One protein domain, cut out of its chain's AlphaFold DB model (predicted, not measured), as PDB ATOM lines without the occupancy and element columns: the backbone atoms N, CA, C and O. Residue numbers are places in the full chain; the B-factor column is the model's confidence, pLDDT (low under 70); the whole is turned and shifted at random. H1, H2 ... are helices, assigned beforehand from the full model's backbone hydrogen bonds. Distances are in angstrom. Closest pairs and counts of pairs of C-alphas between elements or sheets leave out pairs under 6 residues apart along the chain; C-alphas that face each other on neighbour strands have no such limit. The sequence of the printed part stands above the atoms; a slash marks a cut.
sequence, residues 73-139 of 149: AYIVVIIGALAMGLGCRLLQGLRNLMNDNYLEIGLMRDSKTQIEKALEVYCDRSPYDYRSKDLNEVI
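AT A GLANCE: This is residues 73 to 139 of the 149 residues of an uncharacterized protein of Aulographum hederae CBS 113979 (UniProt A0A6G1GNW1). Three helices make the body: H2 and H3 run roughly side by side in opposite ways, and H1 crosses steeply over one side of the two, so that their centres form a triangle. After H3 a long link turns back past the end of H1 and leaves the body, and its last part, residues 133 to 139 with the short helix H4, sticks out as a free tail that makes much of the length. The printed part has 67 residues with four named helices, H1, H2, H3 and H4 in that order along the chain, and no named strand; the class is all helix. The whole is compact, with a radius of gyration of the C-alphas of 11.7 A, and spans 37 by 27 by 18 A.

HOW THE PARTS SIT: H1, residues 73 to 85, touches H2, residues 92 to 101; their closest C-alphas, those of Val 77 and Met 98, are 5.3 A apart. The two run opposite ways at a steep tilt of 53 degrees. H1 is close to H3, residues 109 to 121, but not clearly touching it: the closest C-alphas, those of Ala 81 and Ile 115, are 7.2 A apart. These two run the same way at a steep tilt of 56 degrees. H2 and H3 form a helical hairpin and only just touch, with 3 pairs of C-alphas within 8 A; H3 does so with residues 116 to 119 alone. Their closest C-alphas, those of Arg 95 and Leu 119, are 7.2 A apart, and they run opposite ways at a shallow tilt of 28 degrees. H4, residues 135 to 139, is apart from H1, H2 and H3. In H1, H2, H3 and H4 every O i to N i+4 pair is within hydrogen-bond range.

IN THESE COORDINATES: H1 begins at C-alpha 73, at (194.701, 153.374, 144.509), and runs 18.5 A to C-alpha 85. H2, from Gln 92 to Asn 101, is 14.3 A long. H3 runs 19.0 A from C-alpha 109, at (181.599, 161.803, 150.097), to C-alpha 121. H4, five residues from Leu 135, ends at C-alpha 139, at (170.587, 167.354, 135.787).

THE WHOLE: The two C-alphas farthest apart, those of Gly 93 and Ile 139, are 37.1 A apart. The printed part has no cut. The links from H1 to H2 and from H2 to H3 are short, and the link from H3 to H4, residues 122 to 134, is long. The mean pLDDT of the printed part is 76.4; residue 85 and residues 132 to 139 are under 70, and the mean over H4 is 47.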
ATOM      1  N   ALA A  73     195.748 153.727 143.557       74.81
ATOM      2  CA  ALA A  73     194.701 153.374 144.509       74.81
ATOM      3  C   ALA A  73     193.289 153.780 144.040       74.81
ATOM      4  O   ALA A  73     192.328 153.047 144.268       74.81
ATOM      5  N   TYR A  74     193.162 154.917 143.348       76.06
ATOM      6  CA  TYR A  74     191.897 155.371 142.769       76.06
ATOM      7  C   TYR A  74     191.433 154.409 141.671       76.06
ATOM      8  O   TYR A  74     190.287 153.963 141.671       76.06
ATOM      9  N   ILE A  75     192.360 154.018 140.794       78.25
ATOM     10  CA  ILE A  75     192.111 153.070 139.702       78.25
ATOM     11  C   ILE A  75     191.614 151.730 140.253       78.25
ATOM     12  O   ILE A  75     190.608 151.199 139.788       78.25
ATOM     13  N   VAL A  76     192.280 151.207 141.286       81.19
ATOM     14  CA  VAL A  76     191.907 149.943 141.936       81.19
ATOM     15  C   VAL A  76     190.476 149.980 142.474       81.19
ATOM     16  O   VAL A  76     189.728 149.018 142.284       81.19
ATOM     17  N   VAL A  77     190.075 151.082 143.115       82.69
ATOM     18  CA  VAL A  77     188.725 151.209 143.677       82.69
ATOM     19  C   VAL A  77     187.666 151.297 142.579       82.69
ATOM     20  O   VAL A  77     186.658 150.599 142.671       82.69
ATOM     21  N   ILE A  78     187.905 152.064 141.512       81.31
ATOM     22  CA  ILE A  78     186.962 152.174 140.389       81.31
ATOM     23  C   ILE A  78     186.835 150.854 139.623       81.31
ATOM     24  O   ILE A  78     185.716 150.397 139.390       81.31
ATOM     25  N   ILE A  79     187.945 150.177 139.308       80.31
ATOM     26  CA  ILE A  79     187.914 148.863 138.643       80.31
ATOM     27  C   ILE A  79     187.173 147.837 139.499       80.31
ATOM     28  O   ILE A  79     186.325 147.098 138.997       80.31
ATOM     29  N   GLY A  80     187.474 147.784 140.797       79.50
ATOM     30  CA  GLY A  80     186.791 146.875 141.706       79.50
ATOM     31  C   GLY A  80     185.296 147.174 141.804       79.50
ATOM     32  O   GLY A  80     184.484 146.250 141.824       79.50
ATOM     33  N   ALA A  81     184.915 148.449 141.774       80.00
ATOM     34  CA  ALA A  81     183.518 148.836 141.808       80.00
ATOM     35  C   ALA A  81     182.761 148.476 140.521       80.00
ATOM     36  O   ALA A  81     181.655 147.938 140.606       80.00
ATOM     37  N   LEU A  82     183.377 148.676 139.350       78.00
ATOM     38  CA  LEU A  82     182.856 148.209 138.059       78.00
ATOM     39  C   LEU A  82     182.696 146.686 138.042       78.00
ATOM     40  O   LEU A  82     181.653 146.172 137.641       78.00
ATOM     41  N   ALA A  83     183.701 145.956 138.532       75.50
ATOM     42  CA  ALA A  83     183.655 144.503 138.634       75.50
ATOM     43  C   ALA A  83     182.480 144.039 139.514       75.50
ATOM     44  O   ALA A  83     181.773 143.106 139.142       75.50
ATOM     45  N   MET A  84     182.222 144.711 140.640       79.56
ATOM     46  CA  MET A  84     181.048 144.437 141.477       79.56
ATOM     47  C   MET A  84     179.729 144.769 140.762       79.56
ATOM     48  O   MET A  84     178.787 143.981 140.816       79.56
ATOM     49  N   GLY A  85     179.669 145.888 140.033       68.81
ATOM     50  CA  GLY A  85     178.500 146.264 139.229       68.81
ATOM     51  C   GLY A  85     178.151 145.228 138.159       68.81
ATOM     52  O   GLY A  85     176.982 144.932 137.935       68.81
ATOM     53  N   LEU A  86     179.162 144.594 137.563       72.25
ATOM     54  CA  LEU A  86     178.999 143.519 136.580       72.25
ATOM     55  C   LEU A  86     178.771 142.131 137.205       72.25
ATOM     56  O   LEU A  86     178.572 141.153 136.482       72.25
ATOM     57  N   GLY A  87     178.814 142.008 138.534       71.25
ATOM     58  CA  GLY A  87     178.704 140.721 139.221       71.25
ATOM     59  C   GLY A  87     179.954 139.845 139.072       71.25
ATOM     60  O   GLY A  87     179.892 138.627 139.236       71.25
ATOM     61  N   CYS A  88     181.112 140.415 138.739       78.06
ATOM     62  CA  CYS A  88     182.355 139.662 138.622       78.06
ATOM     63  C   CYS A  88     182.816 139.121 139.983       78.06
ATOM     64  O   CYS A  88     182.599 139.712 141.037       78.06
ATOM     65  N   ARG A  89     183.523 137.992 139.985       83.56
ATOM     66  CA  ARG A  89     184.171 137.509 141.208       83.56
ATOM     67  C   ARG A  89     185.342 138.427 141.565       83.56
ATOM     68  O   ARG A  89     186.282 138.533 140.778       83.56
ATOM     69  N   LEU A  90     185.321 139.020 142.758       82.62
ATOM     70  CA  LEU A  90     186.437 139.835 143.241       82.62
ATOM     71  C   LEU A  90     187.437 138.966 144.003       82.62
ATOM     72  O   LEU A  90     187.092 138.283 144.967       82.62
ATOM     73  N   LEU A  91     188.704 139.010 143.590       86.19
ATOM     74  CA  LEU A  91     189.790 138.369 144.331       86.19
ATOM     75  C   LEU A  91     189.934 139.012 145.718       86.19
ATOM     76  O   LEU A  91     189.847 140.230 145.851       86.19
ATOM     77  N   GLN A  92     190.224 138.209 146.746       82.62
ATOM     78  CA  GLN A  92     190.351 138.709 148.122       82.62
ATOM     79  C   GLN A  92     191.420 139.805 148.253       82.62
ATOM     80  O   GLN A  92     191.205 140.788 148.951       82.62
ATOM     81  N   GLY A  93     192.541 139.679 147.534       82.31
ATOM     82  CA  GLY A  93     193.579 140.714 147.511       82.31
ATOM     83  C   GLY A  93     193.076 142.047 146.953       82.31
ATOM     84  O   GLY A  93     193.420 143.094 147.487       82.31
ATOM     85  N   LEU A  94     192.200 142.011 145.943       79.69
ATOM     86  CA  LEU A  94     191.571 143.213 145.398       79.69
ATOM     87  C   LEU A  94     190.610 143.842 146.416       79.69
ATOM     88  O   LEU A  94     190.658 145.048 146.619       79.69
ATOM     89  N   ARG A  95     189.799 143.034 147.116       84.50
ATOM     90  CA  ARG A  95     188.909 143.527 148.187       84.50
ATOM     91  C   ARG A  95     189.685 144.189 149.324       84.50
ATOM     92  O   ARG A  95     189.269 145.238 149.798       84.50
ATOM     93  N   ASN A  96     190.808 143.599 149.732       85.44
ATOM     94  CA  ASN A  96     191.664 144.164 150.774       85.44
ATOM     95  C   ASN A  96     192.263 145.500 150.318       85.44
ATOM     96  O   ASN A  96     192.122 146.490 151.020       85.44
ATOM     97  N   LEU A  97     192.809 145.562 149.097       82.38
ATOM     98  CA  LEU A  97     193.326 146.812 148.535       82.38
ATOM     99  C   LEU A  97     192.255 147.905 148.459       82.38
ATOM    100  O   LEU A  97     192.547 149.059 148.757       82.38
ATOM    101  N   MET A  98     191.018 147.561 148.097       85.81
ATOM    102  CA  MET A  98     189.917 148.524 148.121       85.81
ATOM    103  C   MET A  98     189.615 149.008 149.542       85.81
ATOM    104  O   MET A  98     189.546 150.217 149.744       85.81
ATOM    105  N   ASN A  99     189.488 148.094 150.513       87.25
ATOM    106  CA  ASN A  99     189.233 148.415 151.925       87.25
ATOM    107  C   ASN A  99     190.323 149.301 152.539       87.25
ATOM    108  O   ASN A  99     190.014 150.232 153.276       87.25
ATOM    109  N   ASP A 100     191.585 149.048 152.201       84.31
ATOM    110  CA  ASP A 100     192.717 149.781 152.766       84.31
ATOM    111  C   ASP A 100     192.824 151.209 152.203       84.31
ATOM    112  O   ASP A 100     193.376 152.088 152.856       84.31
ATOM    113  N   ASN A 101     192.298 151.460 150.995       80.38
ATOM    114  CA  ASN A 101     192.572 152.699 150.263       80.38
ATOM    115  C   ASN A 101     191.352 153.611 150.041       80.38
ATOM    116  O   ASN A 101     191.543 154.807 149.821       80.38
ATOM    117  N   TYR A 102     190.106 153.113 150.087       79.38
ATOM    118  CA  TYR A 102     188.924 153.897 149.668       79.38
ATOM    119  C   TYR A 102     188.681 155.182 150.489       79.38
ATOM    120  O   TYR A 102     188.074 156.133 149.986       79.38
ATOM    121  N   LEU A 103     189.167 155.240 151.735       77.19
ATOM    122  CA  LEU A 103     189.058 156.422 152.599       77.19
ATOM    123  C   LEU A 103     190.107 157.494 152.288       77.19
ATOM    124  O   LEU A 103     189.804 158.685 152.414       77.19
ATOM    125  N   GLU A 104     191.307 157.085 151.881       73.19
ATOM    126  CA  GLU A 104     192.455 157.975 151.664       73.19
ATOM    127  C   GLU A 104     192.468 158.590 150.263       73.19
ATOM    128  O   GLU A 104     193.044 159.658 150.047       73.19
ATOM    129  N   ILE A 105     191.782 157.961 149.308       74.25
ATOM    130  CA  ILE A 105     191.649 158.491 147.954       74.25
ATOM    131  C   ILE A 105     190.619 159.630 147.882       74.25
ATOM    132  O   ILE A 105     189.653 159.695 148.651       74.25
ATOM    133  N   GLY A 106     190.825 160.536 146.921       70.06
ATOM    134  CA  GLY A 106     190.009 161.732 146.667       70.06
ATOM    135  C   GLY A 106     188.596 161.464 146.132       70.06
ATOM    136  O   GLY A 106     188.092 162.261 145.350       70.06
ATOM    137  N   LEU A 107     187.967 160.353 146.526       73.00
ATOM    138  CA  LEU A 107     186.572 160.052 146.217       73.00
ATOM    139  C   LEU A 107     185.626 161.071 146.852       73.00
ATOM    140  O   LEU A 107     185.872 161.586 147.951       73.00
ATOM    141  N   MET A 108     184.497 161.297 146.187       72.94
ATOM    142  CA  MET A 108     183.416 162.102 146.738       72.94
ATOM    143  C   MET A 108     182.763 161.421 147.946       72.94
ATOM    144  O   MET A 108     182.861 160.208 148.152       72.94
ATOM    145  N   ARG A 109     182.127 162.234 148.795       73.62
ATOM    146  CA  ARG A 109     181.599 161.803 150.097       73.62
ATOM    147  C   ARG A 109     180.630 160.622 149.979       73.62
ATOM    148  O   ARG A 109     180.742 159.675 150.761       73.62
ATOM    149  N   ASP A 110     179.712 160.661 149.016       72.44
ATOM    150  CA  ASP A 110     178.710 159.604 148.878       72.44
ATOM    151  C   ASP A 110     179.316 158.377 148.178       72.44
ATOM    152  O   ASP A 110     178.996 157.254 148.567       72.44
ATOM    153  N   SER A 111     180.290 158.564 147.274       74.56
ATOM    154  CA  SER A 111     181.083 157.473 146.681       74.56
ATOM    155  C   SER A 111     181.791 156.630 147.746       74.56
ATOM    156  O   SER A 111     181.771 155.404 147.666       74.56
ATOM    157  N   LYS A 112     182.365 157.256 148.786       81.69
ATOM    158  CA  LYS A 112     182.995 156.526 149.907       81.69
ATOM    159  C   LYS A 112     181.990 155.641 150.643       81.69
ATOM    160  O   LYS A 112     182.267 154.470 150.881       81.69
ATOM    161  N   THR A 113     180.807 156.182 150.925       83.75
ATOM    162  CA  THR A 113     179.725 155.462 151.619       83.75
ATOM    163  C   THR A 113     179.172 154.314 150.762       83.75
ATOM    164  O   THR A 113     178.835 153.243 151.264       83.75
ATOM    165  N   GLN A 114     179.087 154.516 149.443       82.25
ATOM    166  CA  GLN A 114     178.646 153.495 148.494       82.25
ATOM    167  C   GLN A 114     179.641 152.335 148.383       82.25
ATOM    168  O   GLN A 114     179.208 151.182 148.364       82.25
ATOM    169  N   ILE A 115     180.946 152.623 148.342       86.06
ATOM    170  CA  ILE A 115     182.002 151.601 148.312       86.06
ATOM    171  C   ILE A 115     182.074 150.840 149.633       86.06
ATOM    172  O   ILE A 115     182.126 149.615 149.601       86.06
ATOM    173  N   GLU A 116     182.017 151.530 150.773       87.75
ATOM    174  CA  GLU A 116     181.984 150.903 152.101       87.75
ATOM    175  C   GLU A 116     180.857 149.871 152.186       87.75
ATOM    176  O   GLU A 116     181.090 148.687 152.428       87.75
ATOM    177  N   LYS A 117     179.635 150.293 151.844       87.44
ATOM    178  CA  LYS A 117     178.480 149.400 151.833       87.44
ATOM    179  C   LYS A 117     178.648 148.255 150.836       87.44
ATOM    180  O   LYS A 117     178.323 147.117 151.160       87.44
ATOM    181  N   ALA A 118     179.153 148.530 149.632       86.50
ATOM    182  CA  ALA A 118     179.383 147.496 148.628       86.50
ATOM    183  C   ALA A 118     180.374 146.438 149.121       86.50
ATOM    184  O   ALA A 118     180.107 145.250 148.983       86.50
ATOM    185  N   LEU A 119     181.476 146.837 149.757       87.94
ATOM    186  CA  LEU A 119     182.465 145.899 150.288       87.94
ATOM    187  C   LEU A 119     181.890 145.000 151.393       87.94
ATOM    188  O   LEU A 119     182.290 143.837 151.476       87.94
ATOM    189  N   GLU A 120     180.933 145.496 152.181       87.62
ATOM    190  CA  GLU A 120     180.239 144.714 153.211       87.62
ATOM    191  C   GLU A 120     179.235 143.707 152.639       87.62
ATOM    192  O   GLU A 120     179.186 142.560 153.089       87.62
ATOM    193  N   VAL A 121     178.405 144.120 151.673       87.75
ATOM    194  CA  VAL A 121     177.253 143.311 151.232       87.75
ATOM    195  C   VAL A 121     177.455 142.584 149.901       87.75
ATOM    196  O   VAL A 121     176.651 141.716 149.554       87.75
ATOM    197  N   TYR A 122     178.494 142.920 149.134       86.62
ATOM    198  CA  TYR A 122     178.687 142.370 147.796       86.62
ATOM    199  C   TYR A 122     179.055 140.883 147.806       86.62
ATOM    200  O   TYR A 122     180.122 140.478 148.288       86.62
ATOM    201  N   CYS A 123     178.213 140.089 147.146       83.75
ATOM    202  CA  CYS A 123     178.418 138.669 146.906       83.75
ATOM    203  C   CYS A 123     178.860 138.427 145.456       83.75
ATOM    204  O   CYS A 123     178.233 138.918 144.516       83.75
ATOM    205  N   ASP A 124     179.921 137.638 145.270       84.19
ATOM    206  CA  ASP A 124     180.421 137.291 143.938       84.19
ATOM    207  C   ASP A 124     179.311 136.677 143.069       84.19
ATOM    208  O   ASP A 124     178.515 135.865 143.547       84.19
ATOM    209  N   ARG A 125     179.319 136.980 141.762       78.12
ATOM    210  CA  ARG A 125     178.325 136.513 140.768       78.12
ATOM    211  C   ARG A 125     176.954 137.176 140.858       78.12
ATOM    212  O   ARG A 125     176.085 136.833 140.060       78.12
ATOM    213  N   SER A 126     176.761 138.127 141.770       75.94
ATOM    214  CA  SER A 126     175.540 138.926 141.854       75.94
ATOM    215  C   SER A 126     175.859 140.386 141.549       75.94
ATOM    216  O   SER A 126     176.512 141.009 142.376       75.94
ATOM    217  N   PRO A 127     175.399 140.956 140.419       78.69
ATOM    218  CA  PRO A 127     175.557 142.379 140.123       78.69
ATOM    219  C   PRO A 127     175.146 143.271 141.299       78.69
ATOM    220  O   PRO A 127     174.092 143.055 141.904       78.69
ATOM    221  N   TYR A 128     175.984 144.255 141.630       70.88
ATOM    222  CA  TYR A 128     175.702 145.225 142.683       70.88
ATOM    223  C   TYR A 128     175.176 146.534 142.108       70.88
ATOM    224  O   TYR A 128     175.858 147.202 141.334       70.88
ATOM    225  N   ASP A 129     173.984 146.927 142.539       79.50
ATOM    226  CA  ASP A 129     173.431 148.235 142.223       79.50
ATOM    227  C   ASP A 129     173.848 149.259 143.290       79.50
ATOM    228  O   ASP A 129     173.376 149.235 144.432       79.50
ATOM    229  N   TYR A 130     174.727 150.184 142.900       74.81
ATOM    230  CA  TYR A 130     175.183 151.288 143.747       74.81
ATOM    231  C   TYR A 130     174.113 152.363 143.967       74.81
ATOM    232  O   TYR A 130     174.296 153.233 144.824       74.81
ATOM    233  N   ARG A 131     172.999 152.316 143.217       71.94
ATOM    234  CA  ARG A 131     171.966 153.361 143.160       71.94
ATOM    235  C   ARG A 131     172.548 154.740 142.857       71.94
ATOM    236  O   ARG A 131     172.043 155.759 143.338       71.94
ATOM    237  N   SER A 132     173.646 154.766 142.108       62.94
ATOM    238  CA  SER A 132     174.191 155.998 141.563       62.94
ATOM    239  C   SER A 132     173.169 156.564 140.587       62.94
ATOM    240  O   SER A 132     172.672 155.849 139.723       62.94
ATOM    241  N   LYS A 133     172.806 157.834 140.763       58.59
ATOM    242  CA  LYS A 133     171.904 158.525 139.834       58.59
ATOM    243  C   LYS A 133     172.614 158.717 138.502       58.59
ATOM    244  O   LYS A 133     173.773 159.137 138.501       58.59
ATOM    245  N   ASP A 134     171.909 158.498 137.403       50.22
ATOM    246  CA  ASP A 134     172.431 158.819 136.077       50.22
ATOM    247  C   ASP A 134     172.627 160.332 135.908       50.22
ATOM    248  O   ASP A 134     171.919 161.146 136.511       50.22
ATOM    249  N   LEU A 135     173.536 160.718 135.008       43.69
ATOM    250  CA  LEU A 135     173.807 162.115 134.640       43.69
ATOM    251  C   LEU A 135     172.510 162.890 134.332       43.69
ATOM    252  O   LEU A 135     172.299 164.013 134.791       43.69
ATOM    253  N   ASN A 136     171.581 162.243 133.626       43.19
ATOM    254  CA  ASN A 136     170.272 162.801 133.289       43.19
ATOM    255  C   ASN A 136     169.353 163.002 134.506       43.19
ATOM    256  O   ASN A 136     168.519 163.909 134.496       43.19
ATOM    257  N   GLU A 137     169.479 162.178 135.546       48.00
ATOM    258  CA  GLU A 137     168.718 162.323 136.789       48.00
ATOM    259  C   GLU A 137     169.288 163.426 137.685       48.00
ATOM    260  O   GLU A 137     168.521 164.172 138.297       48.00
ATOM    261  N   VAL A 138     170.614 163.586 137.732       51.84
ATOM    262  CA  VAL A 138     171.270 164.673 138.481       51.84
ATOM    263  C   VAL A 138     170.943 166.038 137.863       51.84
ATOM    264  O   VAL A 138     170.603 166.977 138.587       51.84
ATOM    265  N   ILE A 139     170.955 166.135 136.527       50.12
ATOM    266  CA  ILE A 139     170.587 167.354 135.787       50.12
ATOM    267  C   ILE A 139     169.104 167.703 135.994       50.12
ATOM    268  O   ILE A 139     168.778 168.860 136.258       50.12
TER     269      ILE A 139